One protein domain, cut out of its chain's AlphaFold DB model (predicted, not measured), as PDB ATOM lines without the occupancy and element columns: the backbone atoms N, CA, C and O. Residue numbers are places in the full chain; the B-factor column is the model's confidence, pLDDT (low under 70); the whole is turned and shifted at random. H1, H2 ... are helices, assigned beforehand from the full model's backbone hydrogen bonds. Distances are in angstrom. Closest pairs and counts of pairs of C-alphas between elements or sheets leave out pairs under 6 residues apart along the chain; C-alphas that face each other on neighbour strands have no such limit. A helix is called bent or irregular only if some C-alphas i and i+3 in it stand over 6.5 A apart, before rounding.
ATOM      1  N   LYS A   2     165.716 132.399  99.999       92.69
ATOM      2  CA  LYS A   2     166.976 132.377 100.791       92.69
ATOM      3  C   LYS A   2     167.147 131.154 101.711       92.69
ATOM      4  O   LYS A   2     168.167 130.484 101.635       92.69
ATOM      5  N   LYS A   3     166.120 130.792 102.494       93.31
ATOM      6  CA  LYS A   3     166.164 129.604 103.373       93.31
ATOM      7  C   LYS A   3     166.317 128.277 102.616       93.31
ATOM      8  O   LYS A   3     166.970 127.374 103.116       93.31
ATOM      9  N   ILE A   4     165.754 128.166 101.409       96.44
ATOM     10  CA  ILE A   4     165.925 126.971 100.561       96.44
ATOM     11  C   ILE A   4     167.390 126.859 100.134       96.44
ATOM     12  O   ILE A   4     167.981 125.794 100.255       96.44
ATOM     13  N   ILE A   5     167.996 127.974  99.711       97.38
ATOM     14  CA  ILE A   5     169.420 128.023  99.357       97.38
ATOM     15  C   ILE A   5     170.287 127.669 100.574       97.38
ATOM     16  O   ILE A   5     171.221 126.892 100.431       97.38
ATOM     17  N   ALA A   6     169.950 128.159 101.772       97.31
ATOM     18  CA  ALA A   6     170.656 127.786 102.999       97.31
ATOM     19  C   ALA A   6     170.653 126.261 103.212       97.31
ATOM     20  O   ALA A   6     171.710 125.658 103.375       97.31
ATOM     21  N   TYR A   7     169.488 125.613 103.131       97.75
ATOM     22  CA  TYR A   7     169.415 124.155 103.260       97.75
ATOM     23  C   TYR A   7     170.168 123.410 102.153       97.75
ATOM     24  O   TYR A   7     170.758 122.377 102.447       97.75
ATOM     25  N   LEU A   8     170.204 123.928 100.920       97.94
ATOM     26  CA  LEU A   8     171.024 123.348  99.849       97.94
ATOM     27  C   LEU A   8     172.521 123.443 100.166       97.94
ATOM     28  O   LEU A   8     173.235 122.459 100.000       97.94
ATOM     29  N   VAL A   9     172.993 124.585 100.674       97.69
ATOM     30  CA  VAL A   9     174.391 124.767 101.108       97.69
ATOM     31  C   VAL A   9     174.759 123.749 102.191       97.69
ATOM     32  O   VAL A   9     175.776 123.067 102.072       97.69
ATOM     33  N   LEU A  10     173.907 123.596 103.210       97.69
ATOM     34  CA  LEU A  10     174.117 122.603 104.266       97.69
ATOM     35  C   LEU A  10     174.068 121.171 103.719       97.69
ATOM     36  O   LEU A  10     174.904 120.351 104.089       97.69
ATOM     37  N   PHE A  11     173.124 120.873 102.823       97.88
ATOM     38  CA  PHE A  11     173.003 119.563 102.191       97.88
ATOM     39  C   PHE A  11     174.273 119.182 101.429       97.88
ATOM     40  O   PHE A  11     174.767 118.077 101.623       97.88
ATOM     41  N   PHE A  12     174.835 120.078 100.613       97.81
ATOM     42  CA  PHE A  12     176.065 119.782  99.876       97.81
ATOM     43  C   PHE A  12     177.271 119.599 100.801       97.81
ATOM     44  O   PHE A  12     178.049 118.675 100.582       97.81
ATOM     45  N   ALA A  13     177.403 120.411 101.855       97.75
ATOM     46  CA  ALA A  13     178.465 120.229 102.846       97.75
ATOM     47  C   ALA A  13     178.367 118.854 103.530       97.75
ATOM     48  O   ALA A  13     179.346 118.109 103.568       97.75
ATOM     49  N   LEU A  14     177.168 118.475 103.992       97.44
ATOM     50  CA  LEU A  14     176.912 117.151 104.564       97.44
ATOM     51  C   LEU A  14     177.181 116.039 103.543       97.44
ATOM     52  O   LEU A  14     177.839 115.057 103.871       97.44
ATOM     53  N   ALA A  15     176.710 116.185 102.305       96.94
ATOM     54  CA  ALA A  15     176.917 115.189 101.263       96.94
ATOM     55  C   ALA A  15     178.411 114.950 101.011       96.94
ATOM     56  O   ALA A  15     178.828 113.800 100.952       96.94
ATOM     57  N   ILE A  16     179.227 116.005 100.932       95.50
ATOM     58  CA  ILE A  16     180.685 115.889 100.782       95.50
ATOM     59  C   ILE A  16     181.306 115.147 101.975       95.50
ATOM     60  O   ILE A  16     181.995 114.152 101.766       95.50
ATOM     61  N   ILE A  17     181.019 115.569 103.211       94.69
ATOM     62  CA  ILE A  17     181.581 114.955 104.430       94.69
ATOM     63  C   ILE A  17     181.192 113.476 104.549       94.69
ATOM     64  O   ILE A  17     182.030 112.618 104.799       94.69
ATOM     65  N   TYR A  18     179.913 113.140 104.382       95.19
ATOM     66  CA  TYR A  18     179.457 111.768 104.614       95.19
ATOM     67  C   TYR A  18     179.680 110.858 103.406       95.19
ATOM     68  O   TYR A  18     179.828 109.653 103.588       95.19
ATOM     69  N   SER A  19     179.774 111.399 102.188       92.50
ATOM     70  CA  SER A  19     180.222 110.609 101.035       92.50
ATOM     71  C   SER A  19     181.683 110.203 101.165       92.50
ATOM     72  O   SER A  19     181.985 109.064 100.829       92.50
ATOM     73  N   SER A  20     182.572 111.049 101.702       88.19
ATOM     74  CA  SER A  20     183.965 110.639 101.932       88.19
ATOM     75  C   SER A  20     184.058 109.513 102.962       88.19
ATOM     76  O   SER A  20     184.801 108.558 102.746       88.19
ATOM     77  N   VAL A  21     183.235 109.563 104.017       89.19
ATOM     78  CA  VAL A  21     183.103 108.458 104.981       89.19
ATOM     79  C   VAL A  21     182.603 107.196 104.288       89.19
ATOM     80  O   VAL A  21     183.201 106.144 104.436       89.19
ATOM     81  N   VAL A  22     181.528 107.270 103.498       90.00
ATOM     82  CA  VAL A  22     180.995 106.092 102.794       90.00
ATOM     83  C   VAL A  22     182.024 105.527 101.809       90.00
ATOM     84  O   VAL A  22     182.206 104.315 101.748       90.00
ATOM     85  N   LEU A  23     182.732 106.381 101.070       88.25
ATOM     86  CA  LEU A  23     183.753 105.969 100.109       88.25
ATOM     87  C   LEU A  23     184.932 105.253 100.779       88.25
ATOM     88  O   LEU A  23     185.435 104.297 100.191       88.25
ATOM     89  N   SER A  24     185.318 105.616 102.009       84.44
ATOM     90  CA  SER A  24     186.380 104.910 102.750       84.44
ATOM     91  C   SER A  24     186.018 103.449 103.075       84.44
ATOM     92  O   SER A  24     186.892 102.611 103.323       84.44
ATOM     93  N   PHE A  25     184.729 103.080 103.020       84.75
ATOM     94  CA  PHE A  25     184.307 101.681 103.131       84.75
ATOM     95  C   PHE A  25     184.610 100.854 101.886       84.75
ATOM     96  O   PHE A  25     184.856  99.655 102.024       84.75
ATOM     97  N   PHE A  26     184.630 101.482 100.710       86.50
ATOM     98  CA  PHE A  26     184.763 100.805  99.419       86.50
ATOM     99  C   PHE A  26     186.141 100.975  98.781       86.50
ATOM    100  O   PHE A  26     186.558 100.115  98.009       86.50
ATOM    101  N   VAL A  27     186.842 102.066  99.091       81.75
ATOM    102  CA  VAL A  27     188.140 102.397  98.507       81.75
ATOM    103  C   VAL A  27     189.182 102.476  99.616       81.75
ATOM    104  O   VAL A  27     189.158 103.391 100.435       81.75
ATOM    105  N   ASN A  28     190.124 101.533  99.616       71.44
ATOM    106  CA  ASN A  28     191.337 101.639 100.422       71.44
ATOM    107  C   ASN A  28     192.385 102.366  99.579       71.44
ATOM    108  O   ASN A  28     193.057 101.763  98.744       71.44
ATOM    109  N   LEU A  29     192.461 103.683  99.742       65.00
ATOM    110  CA  LEU A  29     193.540 104.471  99.169       65.00
ATOM    111  C   LEU A  29     194.733 104.410 100.126       65.00
ATOM    112  O   LEU A  29     194.727 105.085 101.152       65.00
ATOM    113  N   ASP A  30     195.767 103.646  99.772       62.22
ATOM    114  CA  ASP A  30     197.083 103.717 100.425       62.22
ATOM    115  C   ASP A  30     197.800 105.008 100.000       62.22
ATOM    116  O   ASP A  30     198.842 105.002  99.345       62.22
ATOM    117  N   VAL A  31     197.197 106.157 100.307       62.84
ATOM    118  CA  VAL A  31     197.802 107.456 100.030       62.84
ATOM    119  C   VAL A  31     198.825 107.725 101.122       62.84
ATOM    120  O   VAL A  31     198.499 107.861 102.304       62.84
ATOM    121  N   GLU A  32     200.093 107.811 100.730       69.69
ATOM    122  CA  GLU A  32     201.107 108.414 101.582       69.69
ATOM    123  C   GLU A  32     200.734 109.868 101.861       69.69
ATOM    124  O   GLU A  32     200.603 110.698 100.958       69.69
ATOM    125  N   ILE A  33     200.541 110.178 103.139       81.62
ATOM    126  CA  ILE A  33     200.208 111.529 103.565       81.62
ATOM    127  C   ILE A  33     201.493 112.327 103.590       81.62
ATOM    128  O   ILE A  33     202.382 112.093 104.400       81.62
ATOM    129  N   SER A  34     201.579 113.270 102.662       91.06
ATOM    130  CA  SER A  34     202.646 114.259 102.617       91.06
ATOM    131  C   SER A  34     202.283 115.483 103.457       91.06
ATOM    132  O   SER A  34     201.109 115.745 103.730       91.06
ATOM    133  N   TYR A  35     203.286 116.301 103.787       92.31
ATOM    134  CA  TYR A  35     203.076 117.622 104.390       92.31
ATOM    135  C   TYR A  35     202.044 118.459 103.609       92.31
ATOM    136  O   TYR A  35     201.120 119.019 104.194       92.31
ATOM    137  N   TYR A  36     202.151 118.500 102.275       92.69
ATOM    138  CA  TYR A  36     201.206 119.239 101.434       92.69
ATOM    139  C   TYR A  36     199.804 118.624 101.440       92.69
ATOM    140  O   TYR A  36     198.827 119.370 101.406       92.69
ATOM    141  N   GLY A  37     199.702 117.294 101.521       92.31
ATOM    142  CA  GLY A  37     198.432 116.586 101.679       92.31
ATOM    143  C   GLY A  37     197.740 116.909 103.006       92.31
ATOM    144  O   GLY A  37     196.537 117.150 103.034       92.31
ATOM    145  N   LEU A  38     198.501 116.994 104.098       93.00
ATOM    146  CA  LEU A  38     197.974 117.393 105.405       93.00
ATOM    147  C   LEU A  38     197.464 118.842 105.392       93.00
ATOM    148  O   LEU A  38     196.348 119.114 105.837       93.00
ATOM    149  N   ILE A  39     198.250 119.775 104.845       95.19
ATOM    150  CA  ILE A  39     197.847 121.185 104.736       95.19
ATOM    151  C   ILE A  39     196.616 121.345 103.838       95.19
ATOM    152  O   ILE A  39     195.689 122.073 104.198       95.19
ATOM    153  N   SER A  40     196.572 120.665 102.689       93.88
ATOM    154  CA  SER A  40     195.411 120.729 101.798       93.88
ATOM    155  C   SER A  40     194.169 120.118 102.448       93.88
ATOM    156  O   SER A  40     193.095 120.708 102.346       93.88
ATOM    157  N   GLY A  41     194.316 119.017 103.193       93.06
ATOM    158  CA  GLY A  41     193.246 118.414 103.986       93.06
ATOM    159  C   GLY A  41     192.675 119.369 105.036       93.06
ATOM    160  O   GLY A  41     191.458 119.528 105.115       93.06
ATOM    161  N   LEU A  42     193.530 120.082 105.778       94.88
ATOM    162  CA  LEU A  42     193.092 121.105 106.738       94.88
ATOM    163  C   LEU A  42     192.347 122.263 106.063       94.88
ATOM    164  O   LEU A  42     191.309 122.706 106.557       94.88
ATOM    165  N   ILE A  43     192.858 122.749 104.928       96.62
ATOM    166  CA  ILE A  43     192.203 123.815 104.160       96.62
ATOM    167  C   ILE A  43     190.838 123.338 103.663       96.62
ATOM    168  O   ILE A  43     189.854 124.059 103.808       96.62
ATOM    169  N   LEU A  44     190.752 122.125 103.113       95.56
ATOM    170  CA  LEU A  44     189.494 121.551 102.645       95.56
ATOM    171  C   LEU A  44     188.500 121.361 103.789       95.56
ATOM    172  O   LEU A  44     187.346 121.755 103.638       95.56
ATOM    173  N   ASN A  45     188.935 120.846 104.941       95.00
ATOM    174  CA  ASN A  45     188.104 120.746 106.142       95.00
ATOM    175  C   ASN A  45     187.524 122.124 106.517       95.00
ATOM    176  O   ASN A  45     186.305 122.270 106.650       95.00
ATOM    177  N   PHE A  46     188.365 123.161 106.569       97.00
ATOM    178  CA  PHE A  46     187.914 124.521 106.852       97.00
ATOM    179  C   PHE A  46     186.927 125.042 105.798       97.00
ATOM    180  O   PHE A  46     185.871 125.576 106.144       97.00
ATOM    181  N   LEU A  47     187.219 124.860 104.510       97.75
ATOM    182  CA  LEU A  47     186.358 125.317 103.419       97.75
ATOM    183  C   LEU A  47     185.015 124.581 103.372       97.75
ATOM    184  O   LEU A  47     184.009 125.205 103.054       97.75
ATOM    185  N   ILE A  48     184.976 123.288 103.694       97.75
ATOM    186  CA  ILE A  48     183.759 122.465 103.633       97.75
ATOM    187  C   ILE A  48     182.869 122.687 104.861       97.75
ATOM    188  O   ILE A  48     181.648 122.596 104.754       97.75
ATOM    189  N   MET A  49     183.441 123.010 106.021       98.25
ATOM    190  CA  MET A  49     182.669 123.148 107.260       98.25
ATOM    191  C   MET A  49     182.445 124.606 107.664       98.25
ATOM    192  O   MET A  49     181.306 125.018 107.900       98.25
ATOM    193  N   PHE A  50     183.496 125.426 107.708       98.19
ATOM    194  CA  PHE A  50     183.384 126.805 108.182       98.19
ATOM    195  C   PHE A  50     182.620 127.685 107.186       98.19
ATOM    196  O   PHE A  50     181.661 128.357 107.564       98.19
ATOM    197  N   ILE A  51     182.993 127.653 105.901       97.75
ATOM    198  CA  ILE A  51     182.400 128.546 104.892       97.75
ATOM    199  C   ILE A  51     180.896 128.271 104.703       97.75
ATOM    200  O   ILE A  51     180.116 129.219 104.843       97.75
ATOM    201  N   PRO A  52     180.435 127.020 104.492       98.12
ATOM    202  CA  PRO A  52     179.011 126.703 104.477       98.12
ATOM    203  C   PRO A  52     178.273 127.117 105.743       98.12
ATOM    204  O   PRO A  52     177.129 127.540 105.636       98.12
ATOM    205  N   SER A  53     178.909 127.082 106.917       98.44
ATOM    206  CA  SER A  53     178.277 127.540 108.160       98.44
ATOM    207  C   SER A  53     178.032 129.047 108.181       98.44
ATOM    208  O   SER A  53     176.933 129.486 108.522       98.44
ATOM    209  N   ILE A  54     179.021 129.847 107.766       98.44
ATOM    210  CA  ILE A  54     178.872 131.307 107.644       98.44
ATOM    211  C   ILE A  54     177.786 131.649 106.617       98.44
ATOM    212  O   ILE A  54     176.897 132.459 106.893       98.44
ATOM    213  N   VAL A  55     177.824 131.004 105.446       98.19
ATOM    214  CA  VAL A  55     176.843 131.219 104.371       98.19
ATOM    215  C   VAL A  55     175.445 130.787 104.812       98.19
ATOM    216  O   VAL A  55     174.482 131.522 104.596       98.19
ATOM    217  N   PHE A  56     175.320 129.632 105.469       98.44
ATOM    218  CA  PHE A  56     174.053 129.155 106.010       98.44
ATOM    219  C   PHE A  56     173.480 130.165 106.998       98.44
ATOM    220  O   PHE A  56     172.338 130.592 106.840       98.44
ATOM    221  N   ALA A  57     174.273 130.589 107.985       97.88
ATOM    222  CA  ALA A  57     173.816 131.511 109.014       97.88
ATOM    223  C   ALA A  57     173.388 132.867 108.432       97.88
ATOM    224  O   ALA A  57     172.371 133.406 108.863       97.88
ATOM    225  N   TYR A  58     174.094 133.371 107.416       97.81
ATOM    226  CA  TYR A  58     173.717 134.587 106.685       97.81
ATOM    227  C   TYR A  58     172.397 134.459 105.910       97.81
ATOM    228  O   TYR A  58     171.623 135.411 105.825       97.81
ATOM    229  N   LEU A  59     172.136 133.296 105.309       97.62
ATOM    230  CA  LEU A  59     170.939 133.070 104.494       97.62
ATOM    231  C   LEU A  59     169.711 132.656 105.316       97.62
ATOM    232  O   LEU A  59     168.578 132.865 104.864       97.62
ATOM    233  N   TYR A  60     169.928 132.018 106.466       97.44
ATOM    234  CA  TYR A  60     168.882 131.405 107.277       97.44
ATOM    235  C   TYR A  60     168.395 132.300 108.416       97.44
ATOM    236  O   TYR A  60     167.181 132.423 108.611       97.44
ATOM    237  N   TYR A  61     169.330 132.908 109.150       95.44
ATOM    238  CA  TYR A  61     169.042 133.739 110.312       95.44
ATOM    239  C   TYR A  61     169.078 135.225 109.950       95.44
ATOM    240  O   TYR A  61     169.832 135.661 109.084       95.44
ATOM    241  N   GLU A  62     168.265 136.019 110.641       93.38
ATOM    242  CA  GLU A  62     168.290 137.477 110.520       93.38
ATOM    243  C   GLU A  62     169.323 138.082 111.483       93.38
ATOM    244  O   GLU A  62     169.649 137.502 112.519       93.38
ATOM    245  N   GLY A  63     169.857 139.260 111.154       94.00
ATOM    246  CA  GLY A  63     170.810 139.976 112.005       94.00
ATOM    247  C   GLY A  63     172.273 139.557 111.815       94.00
ATOM    248  O   GLY A  63     172.721 139.251 110.711       94.00
ATOM    249  N   ASN A  64     173.062 139.631 112.891       96.69
ATOM    250  CA  ASN A  64     174.508 139.419 112.829       96.69
ATOM    251  C   ASN A  64     174.864 137.921 112.774       96.69
ATOM    252  O   ASN A  64     174.580 137.170 113.705       96.69
ATOM    253  N   VAL A  65     175.568 137.521 111.709       97.06
ATOM    254  CA  VAL A  65     175.969 136.131 111.432       97.06
ATOM    255  C   VAL A  65     176.749 135.496 112.584       97.06
ATOM    256  O   VAL A  65     176.431 134.390 113.010       97.06
ATOM    257  N   LEU A  66     177.746 136.201 113.122       97.00
ATOM    258  CA  LEU A  66     178.597 135.678 114.193       97.00
ATOM    259  C   LEU A  66     177.810 135.488 115.495       97.00
ATOM    260  O   LEU A  66     177.971 134.474 116.170       97.00
ATOM    261  N   ASN A  67     176.898 136.409 115.815       95.81
ATOM    262  CA  ASN A  67     176.022 136.275 116.980       95.81
ATOM    263  C   ASN A  67     175.046 135.097 116.844       95.81
ATOM    264  O   ASN A  67     174.801 134.408 117.840       95.81
ATOM    265  N   ASN A  68     174.533 134.848 115.635       96.06
ATOM    266  CA  ASN A  68     173.659 133.706 115.329       96.06
ATOM    267  C   ASN A  68     174.402 132.364 115.423       96.06
ATOM    268  O   ASN A  68     173.813 131.354 115.792       96.06
ATOM    269  N   LEU A  69     175.713 132.378 115.182       97.31
ATOM    270  CA  LEU A  69     176.630 131.259 115.416       97.31
ATOM    271  C   LEU A  69     177.209 131.236 116.838       97.31
ATOM    272  O   LEU A  69     178.095 130.441 117.137       97.31
ATOM    273  N   TYR A  70     176.708 132.092 117.732       97.69
ATOM    274  CA  TYR A  70     177.111 132.168 119.135       97.69
ATOM    275  C   TYR A  70     178.589 132.520 119.381       97.69
ATOM    276  O   TYR A  70     179.118 132.237 120.460       97.69
ATOM    277  N   PHE A  71     179.241 133.220 118.449       97.75
ATOM    278  CA  PHE A  71     180.523 133.894 118.690       97.75
ATOM    279  C   PHE A  71     180.316 135.111 119.599       97.75
ATOM    280  O   PHE A  71     180.296 136.262 119.162       97.75
ATOM    281  N   ARG A  72     180.129 134.851 120.895       95.81
ATOM    282  CA  ARG A  72     179.813 135.863 121.908       95.81
ATOM    283  C   ARG A  72     181.032 136.136 122.776       95.81
ATOM    284  O   ARG A  72     181.597 135.220 123.364       95.81
ATOM    285  N   LYS A  73     181.427 137.405 122.894       95.06
ATOM    286  CA  LYS A  73     182.502 137.812 123.819       95.06
ATOM    287  C   LYS A  73     182.045 137.775 125.279       95.06
ATOM    288  O   LYS A  73     182.837 137.508 126.176       95.06
ATOM    289  N   GLU A  74     180.760 138.023 125.513       95.94
ATOM    290  CA  GLU A  74     180.173 137.990 126.846       95.94
ATOM    291  C   GLU A  74     180.247 136.579 127.445       95.94
ATOM    292  O   GLU A  74     179.899 135.585 126.803       95.94
ATOM    293  N   GLY A  75     180.764 136.488 128.671       95.25
ATOM    294  CA  GLY A  75     180.948 135.217 129.372       95.25
ATOM    295  C   GLY A  75     182.008 134.283 128.771       95.25
ATOM    296  O   GLY A  75     182.196 133.198 129.320       95.25
ATOM    297  N   ALA A  76     182.718 134.688 127.706       96.75
ATOM    298  CA  ALA A  76     183.664 133.831 126.985       96.75
ATOM    299  C   ALA A  76     184.800 133.323 127.878       96.75
ATOM    300  O   ALA A  76     185.122 132.145 127.849       96.75
ATOM    301  N   ILE A  77     185.367 134.186 128.728       97.75
ATOM    302  CA  ILE A  77     186.447 133.789 129.645       97.75
ATOM    303  C   ILE A  77     185.967 132.662 130.566       97.75
ATOM    304  O   ILE A  77     186.596 131.612 130.647       97.75
ATOM    305  N   LYS A  78     184.806 132.841 131.206       97.94
ATOM    306  CA  LYS A  78     184.233 131.845 132.119       97.94
ATOM    307  C   LYS A  78     183.905 130.537 131.398       97.94
ATOM    308  O   LYS A  78     184.180 129.465 131.935       97.94
ATOM    309  N   SER A  79     183.294 130.614 130.215       97.81
ATOM    310  CA  SER A  79     182.898 129.425 129.460       97.81
ATOM    311  C   SER A  79     184.114 128.647 128.952       97.81
ATOM    312  O   SER A  79     184.135 127.427 129.090       97.81
ATOM    313  N   VAL A  80     185.155 129.341 128.480       98.44
ATOM    314  CA  VAL A  80     186.444 128.757 128.081       98.44
ATOM    315  C   VAL A  80     187.149 128.108 129.271       98.44
ATOM    316  O   VAL A  80     187.551 126.954 129.177       98.44
ATOM    317  N   SER A  81     187.250 128.777 130.426       98.12
ATOM    318  CA  SER A  81     187.899 128.184 131.606       98.12
ATOM    319  C   SER A  81     187.212 126.894 132.069       98.12
ATOM    320  O   SER A  81     187.882 125.912 132.399       98.12
ATOM    321  N   ILE A  82     185.874 126.870 132.066       98.44
ATOM    322  CA  ILE A  82     185.113 125.664 132.422       98.44
ATOM    323  C   ILE A  82     185.272 124.583 131.347       98.44
ATOM    324  O   ILE A  82     185.420 123.416 131.697       98.44
ATOM    325  N   ALA A  83     185.269 124.957 130.067       98.44
ATOM    326  CA  ALA A  83     185.463 124.033 128.955       98.44
ATOM    327  C   ALA A  83     186.826 123.332 129.027       98.44
ATOM    328  O   ALA A  83     186.871 122.107 128.991       98.44
ATOM    329  N   ILE A  84     187.911 124.084 129.238       98.25
ATOM    330  CA  ILE A  84     189.262 123.529 129.414       98.25
ATOM    331  C   ILE A  84     189.293 122.565 130.603       98.25
ATOM    332  O   ILE A  84     189.768 121.440 130.473       98.25
ATOM    333  N   SER A  85     188.735 122.970 131.747       98.19
ATOM    334  CA  SER A  85     188.696 122.123 132.948       98.19
ATOM    335  C   SER A  85     187.934 120.817 132.695       98.19
ATOM    336  O   SER A  85     188.398 119.742 133.071       98.19
ATOM    337  N   ALA A  86     186.784 120.897 132.018       98.25
ATOM    338  CA  ALA A  86     185.988 119.729 131.662       98.25
ATOM    339  C   ALA A  86     186.721 118.810 130.672       98.25
ATOM    340  O   ALA A  86     186.675 117.594 130.839       98.25
ATOM    341  N   THR A  87     187.443 119.371 129.696       98.19
ATOM    342  CA  THR A  87     188.273 118.601 128.761       98.19
ATOM    343  C   THR A  87     189.416 117.880 129.467       98.19
ATOM    344  O   THR A  87     189.645 116.709 129.188       98.19
ATOM    345  N   LEU A  88     190.113 118.526 130.406       97.94
ATOM    346  CA  LEU A  88     191.192 117.876 131.162       97.94
ATOM    347  C   LEU A  88     190.670 116.687 131.977       97.94
ATOM    348  O   LEU A  88     191.275 115.616 131.968       97.94
ATOM    349  N   ILE A  89     189.516 116.854 132.629       98.19
ATOM    350  CA  ILE A  89     188.839 115.762 133.340       98.19
ATOM    351  C   ILE A  89     188.445 114.653 132.357       98.19
ATOM    352  O   ILE A  89     188.667 113.481 132.642       98.19
ATOM    353  N   PHE A  90     187.893 115.010 131.196       97.94
ATOM    354  CA  PHE A  90     187.500 114.045 130.171       97.94
ATOM    355  C   PHE A  90     188.688 113.208 129.685       97.94
ATOM    356  O   PHE A  90     188.598 111.985 129.703       97.94
ATOM    357  N   ILE A  91     189.808 113.844 129.326       96.38
ATOM    358  CA  ILE A  91     191.032 113.159 128.880       96.38
ATOM    359  C   ILE A  91     191.563 112.236 129.978       96.38
ATOM    360  O   ILE A  91     191.938 111.099 129.704       96.38
ATOM    361  N   PHE A  92     191.565 112.692 131.232       96.12
ATOM    362  CA  PHE A  92     192.016 111.874 132.356       96.12
ATOM    363  C   PHE A  92     191.152 110.616 132.538       96.12
ATOM    364  O   PHE A  92     191.676 109.506 132.633       96.12
ATOM    365  N   LEU A  93     189.824 110.772 132.528       96.94
ATOM    366  CA  LEU A  93     188.885 109.652 132.642       96.94
ATOM    367  C   LEU A  93     188.967 108.705 131.440       96.94
ATOM    368  O   LEU A  93     188.935 107.488 131.616       96.94
ATOM    369  N   GLN A  94     189.112 109.252 130.234       94.81
ATOM    370  CA  GLN A  94     189.332 108.482 129.015       94.81
ATOM    371  C   GLN A  94     190.625 107.666 129.109       94.81
ATOM    372  O   GLN A  94     190.608 106.474 128.814       94.81
ATOM    373  N   GLY A  95     191.723 108.267 129.574       92.62
ATOM    374  CA  GLY A  95     193.001 107.582 129.761       92.62
ATOM    375  C   GLY A  95     192.903 106.418 130.749       92.62
ATOM    376  O   GLY A  95     193.361 105.318 130.441       92.62
ATOM    377  N   ILE A  96     192.234 106.619 131.892       95.31
ATOM    378  CA  ILE A  96     191.950 105.537 132.853       95.31
ATOM    379  C   ILE A  96     191.135 104.426 132.189       95.31
ATOM    380  O   ILE A  96     191.468 103.250 132.328       95.31
ATOM    381  N   PHE A  97     190.076 104.787 131.463       94.50
ATOM    382  CA  PHE A  97     189.221 103.818 130.789       94.50
ATOM    383  C   PHE A  97     190.009 102.971 129.782       94.50
ATOM    384  O   PHE A  97     189.945 101.744 129.851       94.50
ATOM    385  N   LEU A  98     190.795 103.605 128.905       92.00
ATOM    386  CA  LEU A  98     191.621 102.921 127.905       92.00
ATOM    387  C   LEU A  98     192.696 102.033 128.550       92.00
ATOM    388  O   LEU A  98     192.942 100.924 128.074       92.00
ATOM    389  N   PHE A  99     193.285 102.481 129.662       92.25
ATOM    390  CA  PHE A  99     194.247 101.698 130.433       92.25
ATOM    391  C   PHE A  99     193.617 100.429 131.025       92.25
ATOM    392  O   PHE A  99     194.173  99.344 130.870       92.25
ATOM    393  N   ILE A 100     192.440 100.544 131.653       95.25
ATOM    394  CA  ILE A 100     191.734  99.407 132.273       95.25
ATOM    395  C   ILE A 100     191.395  98.332 131.240       95.25
ATOM    396  O   ILE A 100     191.548  97.144 131.514       95.25
ATOM    397  N   ILE A 101     190.943  98.736 130.051       93.38
ATOM    398  CA  ILE A 101     190.586  97.793 128.983       93.38
ATOM    399  C   ILE A 101     191.808  97.285 128.198       93.38
ATOM    400  O   ILE A 101     191.652  96.458 127.303       93.38
ATOM    401  N   GLY A 102     193.012  97.788 128.497       90.25
ATOM    402  CA  GLY A 102     194.246  97.423 127.800       90.25
ATOM    403  C   GLY A 102     194.262  97.810 126.319       90.25
ATOM    404  O   GLY A 102     194.975  97.180 125.535       90.25
ATOM    405  N   TYR A 103     193.474  98.811 125.914       86.56
ATOM    406  CA  TYR A 103     193.404  99.235 124.519       86.56
ATOM    407  C   TYR A 103     194.661 100.018 124.155       86.56
ATOM    408  O   TYR A 103     194.958 101.056 124.747       86.56
ATOM    409  N   LYS A 104     195.390  99.520 123.157       81.56
ATOM    410  CA  LYS A 104     196.495 100.236 122.528       81.56
ATOM    411  C   LYS A 104     196.028 100.699 121.167       81.56
ATOM    412  O   LYS A 104     195.791  99.881 120.280       81.56
ATOM    413  N   GLU A 105     195.867 102.004 121.026       74.62
ATOM    414  CA  GLU A 105     195.560 102.581 119.732       74.62
ATOM    415  C   GLU A 105     196.789 102.452 118.829       74.62
ATOM    416  O   GLU A 105     197.874 102.902 119.182       74.62
ATOM    417  N   SER A 106     196.617 101.811 117.674       75.00
ATOM    418  CA  SER A 106     197.558 101.893 116.561       75.00
ATOM    419  C   SER A 106     196.787 102.468 115.391       75.00
ATOM    420  O   SER A 106     195.797 101.891 114.933       75.00
ATOM    421  N   ASN A 107     197.199 103.657 114.970       77.88
ATOM    422  CA  ASN A 107     196.598 104.361 113.857       77.88
ATOM    423  C   ASN A 107     197.733 104.863 112.952       77.88
ATOM    424  O   ASN A 107     198.347 105.884 113.268       77.88
ATOM    425  N   PRO A 108     197.994 104.184 111.819       80.69
ATOM    426  CA  PRO A 108     199.072 104.557 110.905       80.69
ATOM    427  C   PRO A 108     198.980 106.004 110.398       80.69
ATOM    428  O   PRO A 108     200.000 106.628 110.117       80.69
ATOM    429  N   LEU A 109     197.771 106.567 110.288       82.62
ATOM    430  CA  LEU A 109     197.584 107.980 109.949       82.62
ATOM    431  C   LEU A 109     198.032 108.892 111.083       82.62
ATOM    432  O   LEU A 109     198.716 109.878 110.823       82.62
ATOM    433  N   ALA A 110     197.678 108.566 112.326       84.75
ATOM    434  CA  ALA A 110     198.122 109.343 113.477       84.75
ATOM    435  C   ALA A 110     199.655 109.327 113.591       84.75
ATOM    436  O   ALA A 110     200.255 110.381 113.781       84.75
ATOM    437  N   GLU A 111     200.287 108.168 113.384       87.12
ATOM    438  CA  GLU A 111     201.751 108.019 113.377       87.12
ATOM    439  C   GLU A 111     202.408 108.883 112.284       87.12
ATOM    440  O   GLU A 111     203.329 109.651 112.571       87.12
ATOM    441  N   LYS A 112     201.878 108.859 111.052       89.19
ATOM    442  CA  LYS A 112     202.363 109.721 109.954       89.19
ATOM    443  C   LYS A 112     202.165 111.211 110.242       89.19
ATOM    444  O   LYS A 112     203.049 112.017 109.957       89.19
ATOM    445  N   ILE A 113     201.025 111.604 110.817       91.06
ATOM    446  CA  ILE A 113     200.786 112.999 111.220       91.06
ATOM    447  C   ILE A 113     201.825 113.428 112.259       91.06
ATOM    448  O   ILE A 113     202.392 114.513 112.138       91.06
ATOM    449  N   VAL A 114     202.106 112.582 113.254       92.56
ATOM    450  CA  VAL A 114     203.124 112.841 114.282       92.56
ATOM    451  C   VAL A 114     204.502 113.032 113.646       92.56
ATOM    452  O   VAL A 114     205.191 113.990 113.995       92.56
ATOM    453  N   GLU A 115     204.891 112.195 112.683       92.69
ATOM    454  CA  GLU A 115     206.158 112.337 111.952       92.69
ATOM    455  C   GLU A 115     206.264 113.688 111.223       92.69
ATOM    456  O   GLU A 115     207.254 114.410 111.373       92.69
ATOM    457  N   ILE A 116     205.211 114.093 110.505       93.94
ATOM    458  CA  ILE A 116     205.165 115.392 109.814       93.94
ATOM    459  C   ILE A 116     205.256 116.551 110.820       93.94
ATOM    460  O   ILE A 116     205.959 117.538 110.579       93.94
ATOM    461  N   VAL A 117     204.571 116.442 111.961       95.06
ATOM    462  CA  VAL A 117     204.584 117.463 113.020       95.06
ATOM    463  C   VAL A 117     205.957 117.549 113.698       95.06
ATOM    464  O   VAL A 117     206.393 118.663 113.995       95.06
ATOM    465  N   LYS A 118     206.687 116.433 113.873       94.00
ATOM    466  CA  LYS A 118     208.090 116.442 114.349       94.00
ATOM    467  C   LYS A 118     208.979 117.299 113.432       94.00
ATOM    468  O   LYS A 118     209.861 117.999 113.925       94.00
ATOM    469  N   GLY A 119     208.710 117.306 112.122       92.81
ATOM    470  CA  GLY A 119     209.403 118.155 111.144       92.81
ATOM    471  C   GLY A 119     209.003 119.637 111.170       92.81
ATOM    472  O   GLY A 119     209.784 120.488 110.744       92.81
ATOM    473  N   ASN A 120     207.809 119.975 111.671       94.75
ATOM    474  CA  ASN A 120     207.341 121.357 111.797       94.75
ATOM    475  C   ASN A 120     206.374 121.527 112.983       94.75
ATOM    476  O   ASN A 120     205.157 121.368 112.849       94.75
ATOM    477  N   LEU A 121     206.909 121.952 114.131       94.62
ATOM    478  CA  LEU A 121     206.138 122.125 115.368       94.62
ATOM    479  C   LEU A 121     205.038 123.193 115.280       94.62
ATOM    480  O   LEU A 121     204.142 123.197 116.120       94.62
ATOM    481  N   PHE A 122     205.034 124.071 114.272       96.06
ATOM    482  CA  PHE A 122     203.900 124.975 114.053       96.06
ATOM    483  C   PHE A 122     202.593 124.197 113.816       96.06
ATOM    484  O   PHE A 122     201.517 124.641 114.222       96.06
ATOM    485  N   LEU A 123     202.686 123.000 113.227       96.56
ATOM    486  CA  LEU A 123     201.540 122.130 112.980       96.56
ATOM    487  C   LEU A 123     200.874 121.626 114.264       96.56
ATOM    488  O   LEU A 123     199.666 121.394 114.251       96.56
ATOM    489  N   LEU A 124     201.617 121.548 115.375       96.44
ATOM    490  CA  LEU A 124     201.071 121.208 116.692       96.44
ATOM    491  C   LEU A 124     199.964 122.183 117.121       96.44
ATOM    492  O   LEU A 124     199.031 121.793 117.815       96.44
ATOM    493  N   PHE A 125     200.046 123.442 116.682       97.38
ATOM    494  CA  PHE A 125     199.031 124.460 116.943       97.38
ATOM    495  C   PHE A 125     198.070 124.634 115.767       97.38
ATOM    496  O   PHE A 125     196.868 124.786 115.979       97.38
ATOM    497  N   LEU A 126     198.573 124.598 114.530       97.56
ATOM    498  CA  LEU A 126     197.750 124.833 113.345       97.56
ATOM    499  C   LEU A 126     196.654 123.769 113.185       97.56
ATOM    500  O   LEU A 126     195.504 124.141 112.951       97.56
ATOM    501  N   ILE A 127     196.989 122.479 113.338       97.19
ATOM    502  CA  ILE A 127     196.025 121.379 113.166       97.19
ATOM    503  C   ILE A 127     194.852 121.548 114.148       97.19
ATOM    504  O   ILE A 127     193.724 121.689 113.671       97.19
ATOM    505  N   PRO A 128     195.065 121.626 115.484       98.19
ATOM    506  CA  PRO A 128     193.953 121.729 116.425       98.19
ATOM    507  C   PRO A 128     193.157 123.029 116.304       98.19
ATOM    508  O   PRO A 128     191.949 123.015 116.527       98.19
ATOM    509  N   VAL A 129     193.796 124.165 115.983       98.25
ATOM    510  CA  VAL A 129     193.083 125.451 115.844       98.25
ATOM    511  C   VAL A 129     192.139 125.410 114.652       98.25
ATOM    512  O   VAL A 129     190.968 125.762 114.789       98.25
ATOM    513  N   ILE A 130     192.642 124.999 113.487       98.19
ATOM    514  CA  ILE A 130     191.851 125.031 112.258       98.19
ATOM    515  C   ILE A 130     190.693 124.039 112.346       98.19
ATOM    516  O   ILE A 130     189.564 124.452 112.083       98.19
ATOM    517  N   SER A 131     190.947 122.796 112.778       97.31
ATOM    518  CA  SER A 131     189.896 121.773 112.875       97.31
ATOM    519  C   SER A 131     188.842 122.112 113.928       97.31
ATOM    520  O   SER A 131     187.649 122.027 113.655       97.31
ATOM    521  N   SER A 132     189.242 122.586 115.114       98.56
ATOM    522  CA  SER A 132     188.267 122.941 116.153       98.56
ATOM    523  C   SER A 132     187.369 124.110 115.738       98.56
ATOM    524  O   SER A 132     186.164 124.074 115.977       98.56
ATOM    525  N   ILE A 133     187.907 125.142 115.079       98.69
ATOM    526  CA  ILE A 133     187.088 126.273 114.620       98.69
ATOM    527  C   ILE A 133     186.093 125.825 113.547       98.69
ATOM    528  O   ILE A 133     184.913 126.177 113.631       98.69
ATOM    529  N   SER A 134     186.540 125.080 112.537       98.56
ATOM    530  CA  SER A 134     185.681 124.652 111.431       98.56
ATOM    531  C   SER A 134     184.595 123.682 111.897       98.56
ATOM    532  O   SER A 134     183.411 123.918 111.635       98.56
ATOM    533  N   GLU A 135     184.974 122.648 112.645       98.69
ATOM    534  CA  GLU A 135     184.073 121.587 113.086       98.69
ATOM    535  C   GLU A 135     183.052 122.101 114.100       98.69
ATOM    536  O   GLU A 135     181.854 121.864 113.934       98.69
ATOM    537  N   GLU A 136     183.463 122.876 115.108       98.81
ATOM    538  CA  GLU A 136     182.504 123.396 116.089       98.81
ATOM    539  C   GLU A 136     181.545 124.418 115.477       98.81
ATOM    540  O   GLU A 136     180.358 124.438 115.816       98.81
ATOM    541  N   THR A 137     182.005 125.226 114.518       98.81
ATOM    542  CA  THR A 137     181.110 126.145 113.796       98.81
ATOM    543  C   THR A 137     180.044 125.386 113.013       98.81
ATOM    544  O   THR A 137     178.880 125.791 113.018       98.81
ATOM    545  N   PHE A 138     180.398 124.249 112.421       98.81
ATOM    546  CA  PHE A 138     179.469 123.426 111.656       98.81
ATOM    547  C   PHE A 138     178.544 122.594 112.549       98.81
ATOM    548  O   PHE A 138     177.319 122.754 112.521       98.81
ATOM    549  N   TYR A 139     179.100 121.739 113.405       98.75
ATOM    550  CA  TYR A 139     178.309 120.811 114.209       98.75
ATOM    551  C   TYR A 139     177.532 121.516 115.322       98.75
ATOM    552  O   TYR A 139     176.360 121.203 115.529       98.75
ATOM    553  N   ARG A 140     178.144 122.473 116.032       98.50
ATOM    554  CA  ARG A 140     177.532 123.126 117.210       98.50
ATOM    555  C   ARG A 140     176.855 124.430 116.808       98.50
ATOM    556  O   ARG A 140     175.737 124.696 117.242       98.50
ATOM    557  N   GLY A 141     177.501 125.204 115.937       97.81
ATOM    558  CA  GLY A 141     176.973 126.467 115.423       97.81
ATOM    559  C   GLY A 141     175.786 126.316 114.466       97.81
ATOM    560  O   GLY A 141     174.904 127.173 114.482       97.81
ATOM    561  N   ILE A 142     175.704 125.235 113.680       98.44
ATOM    562  CA  ILE A 142     174.593 125.012 112.739       98.44
ATOM    563  C   ILE A 142     173.752 123.797 113.117       98.44
ATOM    564  O   ILE A 142     172.581 123.953 113.466       98.44
ATOM    565  N   ILE A 143     174.315 122.588 113.054       98.50
ATOM    566  CA  ILE A 143     173.510 121.356 113.120       98.50
ATOM    567  C   ILE A 143     172.811 121.233 114.480       98.50
ATOM    568  O   ILE A 143     171.601 121.006 114.534       98.50
ATOM    569  N   GLN A 144     173.544 121.433 115.577       98.69
ATOM    570  CA  GLN A 144     172.985 121.325 116.923       98.69
ATOM    571  C   GLN A 144     171.934 122.397 117.172       98.69
ATOM    572  O   GLN A 144     170.896 122.082 117.743       98.69
ATOM    573  N   ASN A 145     172.165 123.627 116.711       96.44
ATOM    574  CA  ASN A 145     171.212 124.723 116.869       96.44
ATOM    575  C   ASN A 145     169.898 124.444 116.126       96.44
ATOM    576  O   ASN A 145     168.831 124.522 116.735       96.44
ATOM    577  N   LEU A 146     169.968 124.007 114.864       97.25
ATOM    578  CA  LEU A 146     168.784 123.623 114.085       97.25
ATOM    579  C   LEU A 146     168.021 122.452 114.715       97.25
ATOM    580  O   LEU A 146     166.789 122.427 114.710       97.25
ATOM    581  N   LEU A 147     168.739 121.459 115.244       98.19
ATOM    582  CA  LEU A 147     168.116 120.339 115.943       98.19
ATOM    583  C   LEU A 147     167.527 120.781 117.282       98.19
ATOM    584  O   LEU A 147     166.444 120.333 117.644       98.19
ATOM    585  N   GLN A 148     168.184 121.683 118.005       97.56
ATOM    586  CA  GLN A 148     167.720 122.163 119.303       97.56
ATOM    587  C   GLN A 148     166.388 122.912 119.192       97.56
ATOM    588  O   GLN A 148     165.547 122.765 120.077       97.56
ATOM    589  N   GLU A 149     166.156 123.637 118.095       94.69
ATOM    590  CA  GLU A 149     164.858 124.261 117.793       94.69
ATOM    591  C   GLU A 149     163.719 123.233 117.637       94.69
ATOM    592  O   GLU A 149     162.562 123.557 117.894       94.69
ATOM    593  N   LYS A 150     164.030 121.990 117.242       96.56
ATOM    594  CA  LYS A 150     163.038 120.935 116.960       96.56
ATOM    595  C   LYS A 150     162.870 119.923 118.091       96.56
ATOM    596  O   LYS A 150     161.754 119.493 118.361       96.56
ATOM    597  N   ILE A 151     163.975 119.505 118.706       97.69
ATOM    598  CA  ILE A 151     164.026 118.391 119.668       97.69
ATOM    599  C   ILE A 151     164.666 118.779 121.010       97.69
ATOM    600  O   ILE A 151     164.899 117.920 121.859       97.69
ATOM    601  N   GLY A 152     164.946 120.066 121.235       97.12
ATOM    602  CA  GLY A 152     165.457 120.560 122.513       97.12
ATOM    603  C   GLY A 152     166.800 119.935 122.895       97.12
ATOM    604  O   GLY A 152     167.703 119.833 122.073       97.12
ATOM    605  N   VAL A 153     166.939 119.518 124.158       97.25
ATOM    606  CA  VAL A 153     168.196 118.983 124.721       97.25
ATOM    607  C   VAL A 153     168.686 117.703 124.030       97.25
ATOM    608  O   VAL A 153     169.887 117.440 124.011       97.25
ATOM    609  N   TYR A 154     167.790 116.937 123.396       98.00
ATOM    610  CA  TYR A 154     168.158 115.735 122.639       98.00
ATOM    611  C   TYR A 154     169.006 116.043 121.398       98.00
ATOM    612  O   TYR A 154     169.636 115.133 120.853       98.00
ATOM    613  N   SER A 155     169.082 117.313 120.978       98.44
ATOM    614  CA  SER A 155     169.996 117.739 119.918       98.44
ATOM    615  C   SER A 155     171.438 117.364 120.230       98.44
ATOM    616  O   SER A 155     172.107 116.884 119.325       98.44
ATOM    617  N   ILE A 156     171.873 117.473 121.496       98.75
ATOM    618  CA  ILE A 156     173.231 117.130 121.948       98.75
ATOM    619  C   ILE A 156     173.583 115.709 121.513       98.75
ATOM    620  O   ILE A 156     174.610 115.488 120.874       98.75
ATOM    621  N   PHE A 157     172.711 114.750 121.828       98.56
ATOM    622  CA  PHE A 157     172.928 113.341 121.525       98.56
ATOM    623  C   PHE A 157     172.978 113.098 120.014       98.56
ATOM    624  O   PHE A 157     173.929 112.494 119.518       98.56
ATOM    625  N   LEU A 158     172.004 113.631 119.268       98.38
ATOM    626  CA  LEU A 158     171.927 113.417 117.824       98.38
ATOM    627  C   LEU A 158     173.105 114.060 117.077       98.38
ATOM    628  O   LEU A 158     173.698 113.413 116.215       98.38
ATOM    629  N   THR A 159     173.520 115.280 117.433       98.56
ATOM    630  CA  THR A 159     174.726 115.872 116.835       98.56
ATOM    631  C   THR A 159     175.999 115.147 117.209       98.56
ATOM    632  O   THR A 159     176.908 115.102 116.389       98.56
ATOM    633  N   SER A 160     176.072 114.554 118.400       98.69
ATOM    634  CA  SER A 160     177.240 113.765 118.804       98.69
ATOM    635  C   SER A 160     177.369 112.491 117.973       98.69
ATOM    636  O   SER A 160     178.478 112.133 117.593       98.69
ATOM    637  N   ILE A 161     176.250 111.841 117.627       98.25
ATOM    638  CA  ILE A 161     176.243 110.705 116.688       98.25
ATOM    639  C   ILE A 161     176.711 111.159 115.308       98.25
ATOM    640  O   ILE A 161     177.608 110.553 114.732       98.25
ATOM    641  N   ILE A 162     176.118 112.233 114.784       97.81
ATOM    642  CA  ILE A 162     176.443 112.772 113.457       97.81
ATOM    643  C   ILE A 162     177.940 113.134 113.381       97.81
ATOM    644  O   ILE A 162     178.611 112.770 112.415       97.81
ATOM    645  N   PHE A 163     178.481 113.771 114.422       97.88
ATOM    646  CA  PHE A 163     179.906 114.078 114.567       97.88
ATOM    647  C   PHE A 163     180.773 112.811 114.602       97.88
ATOM    648  O   PHE A 163     181.737 112.702 113.851       97.88
ATOM    649  N   ALA A 164     180.404 111.817 115.411       96.81
ATOM    650  CA  ALA A 164     181.159 110.574 115.534       96.81
ATOM    651  C   ALA A 164     181.185 109.742 114.245       96.81
ATOM    652  O   ALA A 164     182.207 109.143 113.930       96.81
ATOM    653  N   ILE A 165     180.101 109.740 113.460       95.00
ATOM    654  CA  ILE A 165     180.068 109.070 112.149       95.00
ATOM    655  C   ILE A 165     181.114 109.665 111.198       95.00
ATOM    656  O   ILE A 165     181.717 108.925 110.426       95.00
ATOM    657  N   ALA A 166     181.373 110.975 111.278       93.19
ATOM    658  CA  ALA A 166     182.385 111.629 110.450       93.19
ATOM    659  C   ALA A 166     183.826 111.177 110.760       93.19
ATOM    660  O   ALA A 166     184.719 111.439 109.964       93.19
ATOM    661  N   HIS A 167     184.043 110.474 111.877       89.06
ATOM    662  CA  HIS A 167     185.353 110.015 112.345       89.06
ATOM    663  C   HIS A 167     185.600 108.510 112.118       89.06
ATOM    664  O   HIS A 167     186.638 107.986 112.525       89.06
ATOM    665  N   ILE A 168     184.673 107.787 111.474       84.06
ATOM    666  CA  ILE A 168     184.809 106.343 111.213       84.06
ATOM    667  C   ILE A 168     185.700 106.112 109.980       84.06
ATOM    668  O   ILE A 168     185.233 105.682 108.927       84.06
ATOM    669  N   GLU A 169     186.991 106.413 110.094       68.19
ATOM    670  CA  GLU A 169     187.938 106.272 108.978       68.19
ATOM    671  C   GLU A 169     188.596 104.879 108.943       68.19
ATOM    672  O   GLU A 169     188.643 104.247 107.889       68.19
ATOM    673  N   TYR A 170     188.982 104.319 110.097       63.94
ATOM    674  CA  TYR A 170     189.588 102.977 110.223       63.94
ATOM    675  C   TYR A 170     188.629 101.918 110.770       63.94
ATOM    676  O   TYR A 170     189.042 100.811 111.115       63.94
ATOM    677  N   LYS A 171     187.329 102.236 110.817       73.06
ATOM    678  CA  LYS A 171     186.246 101.267 111.056       73.06
ATOM    679  C   LYS A 171     186.340 100.556 112.416       73.06
ATOM    680  O   LYS A 171     185.782  99.473 112.584       73.06
ATOM    681  N   THR A 172     187.007 101.159 113.404       80.62
ATOM    682  CA  THR A 172     187.042 100.626 114.774       80.62
ATOM    683  C   THR A 172     185.893 101.187 115.608       80.62
ATOM    684  O   THR A 172     185.467 102.329 115.437       80.62
ATOM    685  N   ILE A 173     185.402 100.397 116.570       83.69
ATOM    686  CA  ILE A 173     184.349 100.855 117.488       83.69
ATOM    687  C   ILE A 173     184.809 102.052 118.335       83.69
ATOM    688  O   ILE A 173     184.005 102.922 118.660       83.69
ATOM    689  N   PHE A 174     186.105 102.138 118.651       86.31
ATOM    690  CA  PHE A 174     186.674 103.231 119.441       86.31
ATOM    691  C   PHE A 174     186.734 104.553 118.670       86.31
ATOM    692  O   PHE A 174     186.519 105.601 119.278       86.31
ATOM    693  N   GLN A 175     186.910 104.509 117.346       83.38
ATOM    694  CA  GLN A 175     186.822 105.689 116.476       83.38
ATOM    695  C   GLN A 175     185.408 106.252 116.343       83.38
ATOM    696  O   GLN A 175     185.241 107.401 115.955       83.38
ATOM    697  N   PHE A 176     184.388 105.484 116.721       91.94
ATOM    698  CA  PHE A 176     183.049 106.021 116.925       91.94
ATOM    699  C   PHE A 176     182.834 106.446 118.382       91.94
ATOM    700  O   PHE A 176     182.415 107.569 118.658       91.94
ATOM    701  N   LEU A 177     183.133 105.556 119.335       94.06
ATOM    702  CA  LEU A 177     182.793 105.742 120.743       94.06
ATOM    703  C   LEU A 177     183.499 106.953 121.368       94.06
ATOM    704  O   LEU A 177     182.854 107.716 122.086       94.06
ATOM    705  N   MET A 178     184.793 107.152 121.096       93.31
ATOM    706  CA  MET A 178     185.547 108.262 121.692       93.31
ATOM    707  C   MET A 178     185.072 109.624 121.161       93.31
ATOM    708  O   MET A 178     184.697 110.465 121.986       93.31
ATOM    709  N   PRO A 179     184.953 109.847 119.833       95.56
ATOM    710  CA  PRO A 179     184.364 111.079 119.304       95.56
ATOM    711  C   PRO A 179     182.900 111.277 119.697       95.56
ATOM    712  O   PRO A 179     182.473 112.413 119.882       95.56
ATOM    713  N   PHE A 180     182.124 110.205 119.875       98.06
ATOM    714  CA  PHE A 180     180.742 110.300 120.345       98.06
ATOM    715  C   PHE A 180     180.662 110.842 121.778       98.06
ATOM    716  O   PHE A 180     179.950 111.817 122.029       98.06
ATOM    717  N   LEU A 181     181.417 110.258 122.714       98.19
ATOM    718  CA  LEU A 181     181.446 110.704 124.111       98.19
ATOM    719  C   LEU A 181     181.998 112.126 124.239       98.19
ATOM    720  O   LEU A 181     181.436 112.948 124.968       98.19
ATOM    721  N   PHE A 182     183.059 112.438 123.496       98.50
ATOM    722  CA  PHE A 182     183.594 113.794 123.454       98.50
ATOM    723  C   PHE A 182     182.597 114.766 122.810       98.50
ATOM    724  O   PHE A 182     182.391 115.882 123.291       98.50
ATOM    725  N   GLY A 183     181.882 114.310 121.784       98.62
ATOM    726  CA  GLY A 183     180.828 115.061 121.127       98.62
ATOM    727  C   GLY A 183     179.705 115.473 122.075       98.62
ATOM    728  O   GLY A 183     179.241 116.614 121.979       98.62
ATOM    729  N   ILE A 184     179.337 114.602 123.024       98.81
ATOM    730  CA  ILE A 184     178.349 114.903 124.072       98.81
ATOM    731  C   ILE A 184     178.862 116.023 124.974       98.81
ATOM    732  O   ILE A 184     178.111 116.957 125.263       98.81
ATOM    733  N   LEU A 185     180.131 115.963 125.397       98.75
ATOM    734  CA  LEU A 185     180.746 117.021 126.200       98.75
ATOM    735  C   LEU A 185     180.690 118.365 125.463       98.75
ATOM    736  O   LEU A 185     180.188 119.348 126.012       98.75
ATOM    737  N   LEU A 186     181.141 118.404 124.209       98.88
ATOM    738  CA  LEU A 186     181.125 119.612 123.380       98.88
ATOM    739  C   LEU A 186     179.703 120.155 123.188       98.88
ATOM    740  O   LEU A 186     179.456 121.352 123.361       98.88
ATOM    741  N   GLY A 187     178.743 119.274 122.900       98.75
ATOM    742  CA  GLY A 187     177.351 119.666 122.727       98.75
ATOM    743  C   GLY A 187     176.718 120.186 124.018       98.75
ATOM    744  O   GLY A 187     175.966 121.164 123.983       98.75
ATOM    745  N   PHE A 188     177.073 119.613 125.169       98.75
ATOM    746  CA  PHE A 188     176.654 120.115 126.475       98.75
ATOM    747  C   PHE A 188     177.264 121.485 126.796       98.75
ATOM    748  O   PHE A 188     176.550 122.368 127.274       98.75
ATOM    749  N   LEU A 189     178.552 121.701 126.501       98.69
ATOM    750  CA  LEU A 189     179.199 123.010 126.657       98.69
ATOM    751  C   LEU A 189     178.488 124.071 125.809       98.69
ATOM    752  O   LEU A 189     178.168 125.151 126.317       98.69
ATOM    753  N   MET A 190     178.170 123.741 124.554       98.69
ATOM    754  CA  MET A 190     177.408 124.620 123.670       98.69
ATOM    755  C   MET A 190     176.014 124.929 124.238       98.69
ATOM    756  O   MET A 190     175.634 126.096 124.348       98.69
ATOM    757  N   TYR A 191     175.276 123.902 124.668       98.38
ATOM    758  CA  TYR A 191     173.934 124.041 125.238       98.38
ATOM    759  C   TYR A 191     173.923 124.906 126.508       98.38
ATOM    760  O   TYR A 191     173.076 125.792 126.654       98.38
ATOM    761  N   LYS A 192     174.879 124.671 127.418       98.06
ATOM    762  CA  LYS A 192     174.971 125.338 128.721       98.06
ATOM    763  C   LYS A 192     175.381 126.801 128.602       98.06
ATOM    764  O   LYS A 192     174.803 127.650 129.276       98.06
ATOM    765  N   PHE A 193     176.399 127.090 127.793       97.94
ATOM    766  CA  PHE A 193     176.983 128.432 127.732       97.94
ATOM    767  C   PHE A 193     176.421 129.291 126.611       97.94
ATOM    768  O   PHE A 193     176.542 130.513 126.697       97.94
ATOM    769  N   LYS A 194     175.829 128.687 125.568       97.50
ATOM    770  CA  LYS A 194     175.418 129.398 124.347       97.50
ATOM    771  C   LYS A 194     176.545 130.304 123.843       97.50
ATOM    772  O   LYS A 194     176.347 131.484 123.555       97.50
ATOM    773  N   ASN A 195     177.752 129.754 123.829       98.25
ATOM    774  CA  ASN A 195     178.970 130.453 123.469       98.25
ATOM    775  C   ASN A 195     179.908 129.457 122.795       98.25
ATOM    776  O   ASN A 195     180.395 128.534 123.450       98.25
ATOM    777  N   ILE A 196     180.155 129.654 121.504       98.50
ATOM    778  CA  ILE A 196     180.914 128.716 120.673       98.50
ATOM    779  C   ILE A 196     182.401 128.641 121.055       98.50
ATOM    780  O   ILE A 196     183.048 127.628 120.809       98.50
ATOM    781  N   PHE A 197     182.942 129.650 121.750       98.62
ATOM    782  CA  PHE A 197     184.313 129.584 122.266       98.62
ATOM    783  C   PHE A 197     184.490 128.464 123.303       98.62
ATOM    784  O   PHE A 197     185.596 127.946 123.452       98.62
ATOM    785  N   ALA A 198     183.419 128.048 123.990       98.69
ATOM    786  CA  ALA A 198     183.475 126.932 124.931       98.69
ATOM    787  C   ALA A 198     183.791 125.597 124.226       98.69
ATOM    788  O   ALA A 198     184.846 125.036 124.513       98.69
ATOM    789  N   PRO A 199     182.976 125.091 123.279       98.75
ATOM    790  CA  PRO A 199     183.332 123.878 122.553       98.75
ATOM    791  C   PRO A 199     184.607 124.036 121.706       98.75
ATOM    792  O   PRO A 199     185.404 123.105 121.692       98.75
ATOM    793  N   ILE A 200     184.876 125.200 121.086       98.88
ATOM    794  CA  ILE A 200     186.123 125.408 120.313       98.88
ATOM    795  C   ILE A 200     187.352 125.211 121.203       98.88
ATOM    796  O   ILE A 200     188.258 124.467 120.843       98.88
ATOM    797  N   SER A 201     187.389 125.848 122.379       98.75
ATOM    798  CA  SER A 201     188.523 125.688 123.297       98.75
ATOM    799  C   SER A 201     188.633 124.255 123.815       98.75
ATOM    800  O   SER A 201     189.725 123.695 123.803       98.75
ATOM    801  N   ALA A 202     187.520 123.623 124.196       98.81
ATOM    802  CA  ALA A 202     187.521 122.223 124.611       98.81
ATOM    803  C   ALA A 202     188.105 121.296 123.536       98.81
ATOM    804  O   ALA A 202     188.957 120.465 123.851       98.81
ATOM    805  N   HIS A 203     187.678 121.454 122.283       98.69
ATOM    806  CA  HIS A 203     188.131 120.648 121.154       98.69
ATOM    807  C   HIS A 203     189.593 120.933 120.794       98.69
ATOM    808  O   HIS A 203     190.384 120.001 120.652       98.69
ATOM    809  N   PHE A 204     189.993 122.206 120.754       98.69
ATOM    810  CA  PHE A 204     191.390 122.592 120.570       98.69
ATOM    811  C   PHE A 204     192.301 121.902 121.593       98.69
ATOM    812  O   PHE A 204     193.266 121.255 121.202       98.69
ATOM    813  N   PHE A 205     191.986 121.998 122.891       98.38
ATOM    814  CA  PHE A 205     192.819 121.405 123.943       98.38
ATOM    815  C   PHE A 205     192.848 119.879 123.875       98.38
ATOM    816  O   PHE A 205     193.896 119.292 124.133       98.38
ATOM    817  N   TYR A 206     191.738 119.241 123.499       98.12
ATOM    818  CA  TYR A 206     191.696 117.795 123.292       98.12
ATOM    819  C   TYR A 206     192.651 117.355 122.176       98.12
ATOM    820  O   TYR A 206     193.529 116.524 122.409       98.12
ATOM    821  N   ASN A 207     192.555 117.978 121.000       96.75
ATOM    822  CA  ASN A 207     193.407 117.644 119.856       96.75
ATOM    823  C   ASN A 207     194.873 118.024 120.101       96.75
ATOM    824  O   ASN A 207     195.772 117.250 119.778       96.75
ATOM    825  N   PHE A 208     195.121 119.188 120.705       97.94
ATOM    826  CA  PHE A 208     196.464 119.650 121.044       97.94
ATOM    827  C   PHE A 208     197.159 118.692 122.012       97.94
ATOM    828  O   PHE A 208     198.281 118.275 121.744       97.94
ATOM    829  N   LEU A 209     196.502 118.320 123.117       96.69
ATOM    830  CA  LEU A 209     197.093 117.421 124.108       96.69
ATOM    831  C   LEU A 209     197.277 116.008 123.560       96.69
ATOM    832  O   LEU A 209     198.310 115.401 123.824       96.69
ATOM    833  N   SER A 210     196.321 115.515 122.769       93.25
ATOM    834  CA  SER A 210     196.453 114.228 122.083       93.25
ATOM    835  C   SER A 210     197.701 114.206 121.194       93.25
ATOM    836  O   SER A 210     198.572 113.355 121.363       93.25
ATOM    837  N   LEU A 211     197.861 115.208 120.323       94.25
ATOM    838  CA  LEU A 211     199.021 115.301 119.438       94.25
ATOM    839  C   LEU A 211     200.328 115.530 120.213       94.25
ATOM    840  O   LEU A 211     201.349 114.925 119.894       94.25
ATOM    841  N   PHE A 212     200.299 116.364 121.252       95.50
ATOM    842  CA  PHE A 212     201.453 116.629 122.108       95.50
ATOM    843  C   PHE A 212     201.943 115.367 122.827       95.50
ATOM    844  O   PHE A 212     203.139 115.084 122.818       95.50
ATOM    845  N   PHE A 213     201.044 114.577 123.419       92.56
ATOM    846  CA  PHE A 213     201.433 113.328 124.070       92.56
ATOM    847  C   PHE A 213     201.925 112.286 123.064       92.56
ATOM    848  O   PHE A 213     202.914 111.611 123.349       92.56
ATOM    849  N   SER A 214     201.330 112.216 121.874       90.81
ATOM    850  CA  SER A 214     201.832 111.355 120.797       90.81
ATOM    851  C   SER A 214     203.231 111.757 120.313       90.81
ATOM    852  O   SER A 214     204.004 110.894 119.923       90.81
ATOM    853  N   LEU A 215     203.609 113.039 120.384       91.50
ATOM    854  CA  LEU A 215     204.986 113.472 120.097       91.50
ATOM    855  C   LEU A 215     205.988 113.049 121.180       91.50
ATOM    856  O   LEU A 215     207.151 112.809 120.859       91.50
ATOM    857  N   LEU A 216     205.561 113.016 122.447       89.19
ATOM    858  CA  LEU A 216     206.425 112.690 123.587       89.19
ATOM    859  C   LEU A 216     206.626 111.185 123.780       89.19
ATOM    860  O   LEU A 216     207.701 110.769 124.210       89.19
ATOM    861  N   TYR A 217     205.587 110.392 123.521       82.50
ATOM    862  CA  TYR A 217     205.551 108.964 123.851       82.50
ATOM    863  C   TYR A 217     205.397 108.046 122.631       82.50
ATOM    864  O   TYR A 217     205.388 106.827 122.809       82.50
ATOM    865  N   GLY A 218     205.258 108.615 121.427       68.50
ATOM    866  CA  GLY A 218     205.139 107.901 120.153       68.50
ATOM    867  C   GLY A 218     206.335 108.061 119.220       68.50
ATOM    868  O   GLY A 218     207.168 108.989 119.385       68.50
TER     869      GLY A 218
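What this domain is: This is residues 2 to 218 of the 218 residues of the protein "CPBP family intramembrane metalloprotease" of Thermoplasmatales archaeon (UniProt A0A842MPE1). Helices are stacked round the long arm H6a, which runs through the middle: the hairpin of H1 and H2 covers one side of it, with H2 next to H6a, and on another side H7 and H8 pack on it, with H4 beyond them. H6b folds back from the end of H6a and pairs with H7, while the short H5 crosses near the end of H8 and the tiny H3 sits by the last part of H2. The printed part has 217 residues with eight named helices, H1 to H8 in order, and no named strand; the class is all helix. The whole is compact, with a radius of gyration of the C-alphas of 17.3 A and spans of 48 by 38 by 31 A.

How they stand to each other: H1, residues 2 to 26, and H2, residues 35 to 60, form a hairpin at a shallow tilt of 30 degrees; their closest C-alphas, of Ala 6 and Phe 56, are 4.7 A apart. H3, residues 65 to 68, touches H2 at Val 65 and Tyr 58, C-alphas 5.5 A apart. H4 is residues 76 to 100, H5 residues 108 to 119. By its hydrogen bonds H6, residues 123 to 165, was assigned as one helix, but it is bent: C-alphas 150 and 153 are 9.5 A apart. Its arm H6a, residues 123 to 150, is irregular, C-alphas 141 and 144 being 6.7 A apart; it touches H2 at a shallow tilt of 28 degrees, the same way, closest at the C-alphas of Phe 50 and Ser 134, 4.5 A. The arm H6b, residues 153 to 165, forms a hairpin with H7, residues 173 to 193, at 35.1 degrees, only just a steep tilt; the closest C-alphas, of Ser 160 and Gly 183, are 4.5 A apart. H8, residues 197 to 217, is the hub and touches four helices, among them H6, through H6a, with the C-alphas of Pro 128 and Phe 204 closest at 4.9 A, and H5, about perpendicular at 85 degrees, with those of Val 114 and Leu 215 closest at 6.1 A. H4, H7 and H8 form a bundle, helices side by side, up and down, each running against the one before; H4 and H8 come closest at the C-alphas of Val 80 and Ala 198, 4.7 A. H1 and H4 are apart. Every O i to N i+4 pair is within hydrogen-bond range in H4, H5 and H8, against 19 of 21 in H1, 20 of 22 in H2, 20 of 24 in H6a, 8 of 9 in H6b and 16 of 17 in H7; H3 is too short for such a pair.

Where its parts are: H1 begins at C-alpha 2, (166.976, 132.377, 100.791), and is 36.3 A long; H2 measures 37.0 A, H4 35.8 A, H6a 38.7 A and H7 30.3 A. H8, 29.6 A, ends at C-alpha 217, (205.551, 108.964, 123.851).

The domain as a whole: The two farthest C-alphas, of Lys 2 and Gly 102, are 51.9 A apart. The printed part has no cut and no long link. Mean pLDDT of the printed part is 93.9; residues 29 to 32, 169 to 170 and 218 are under 70.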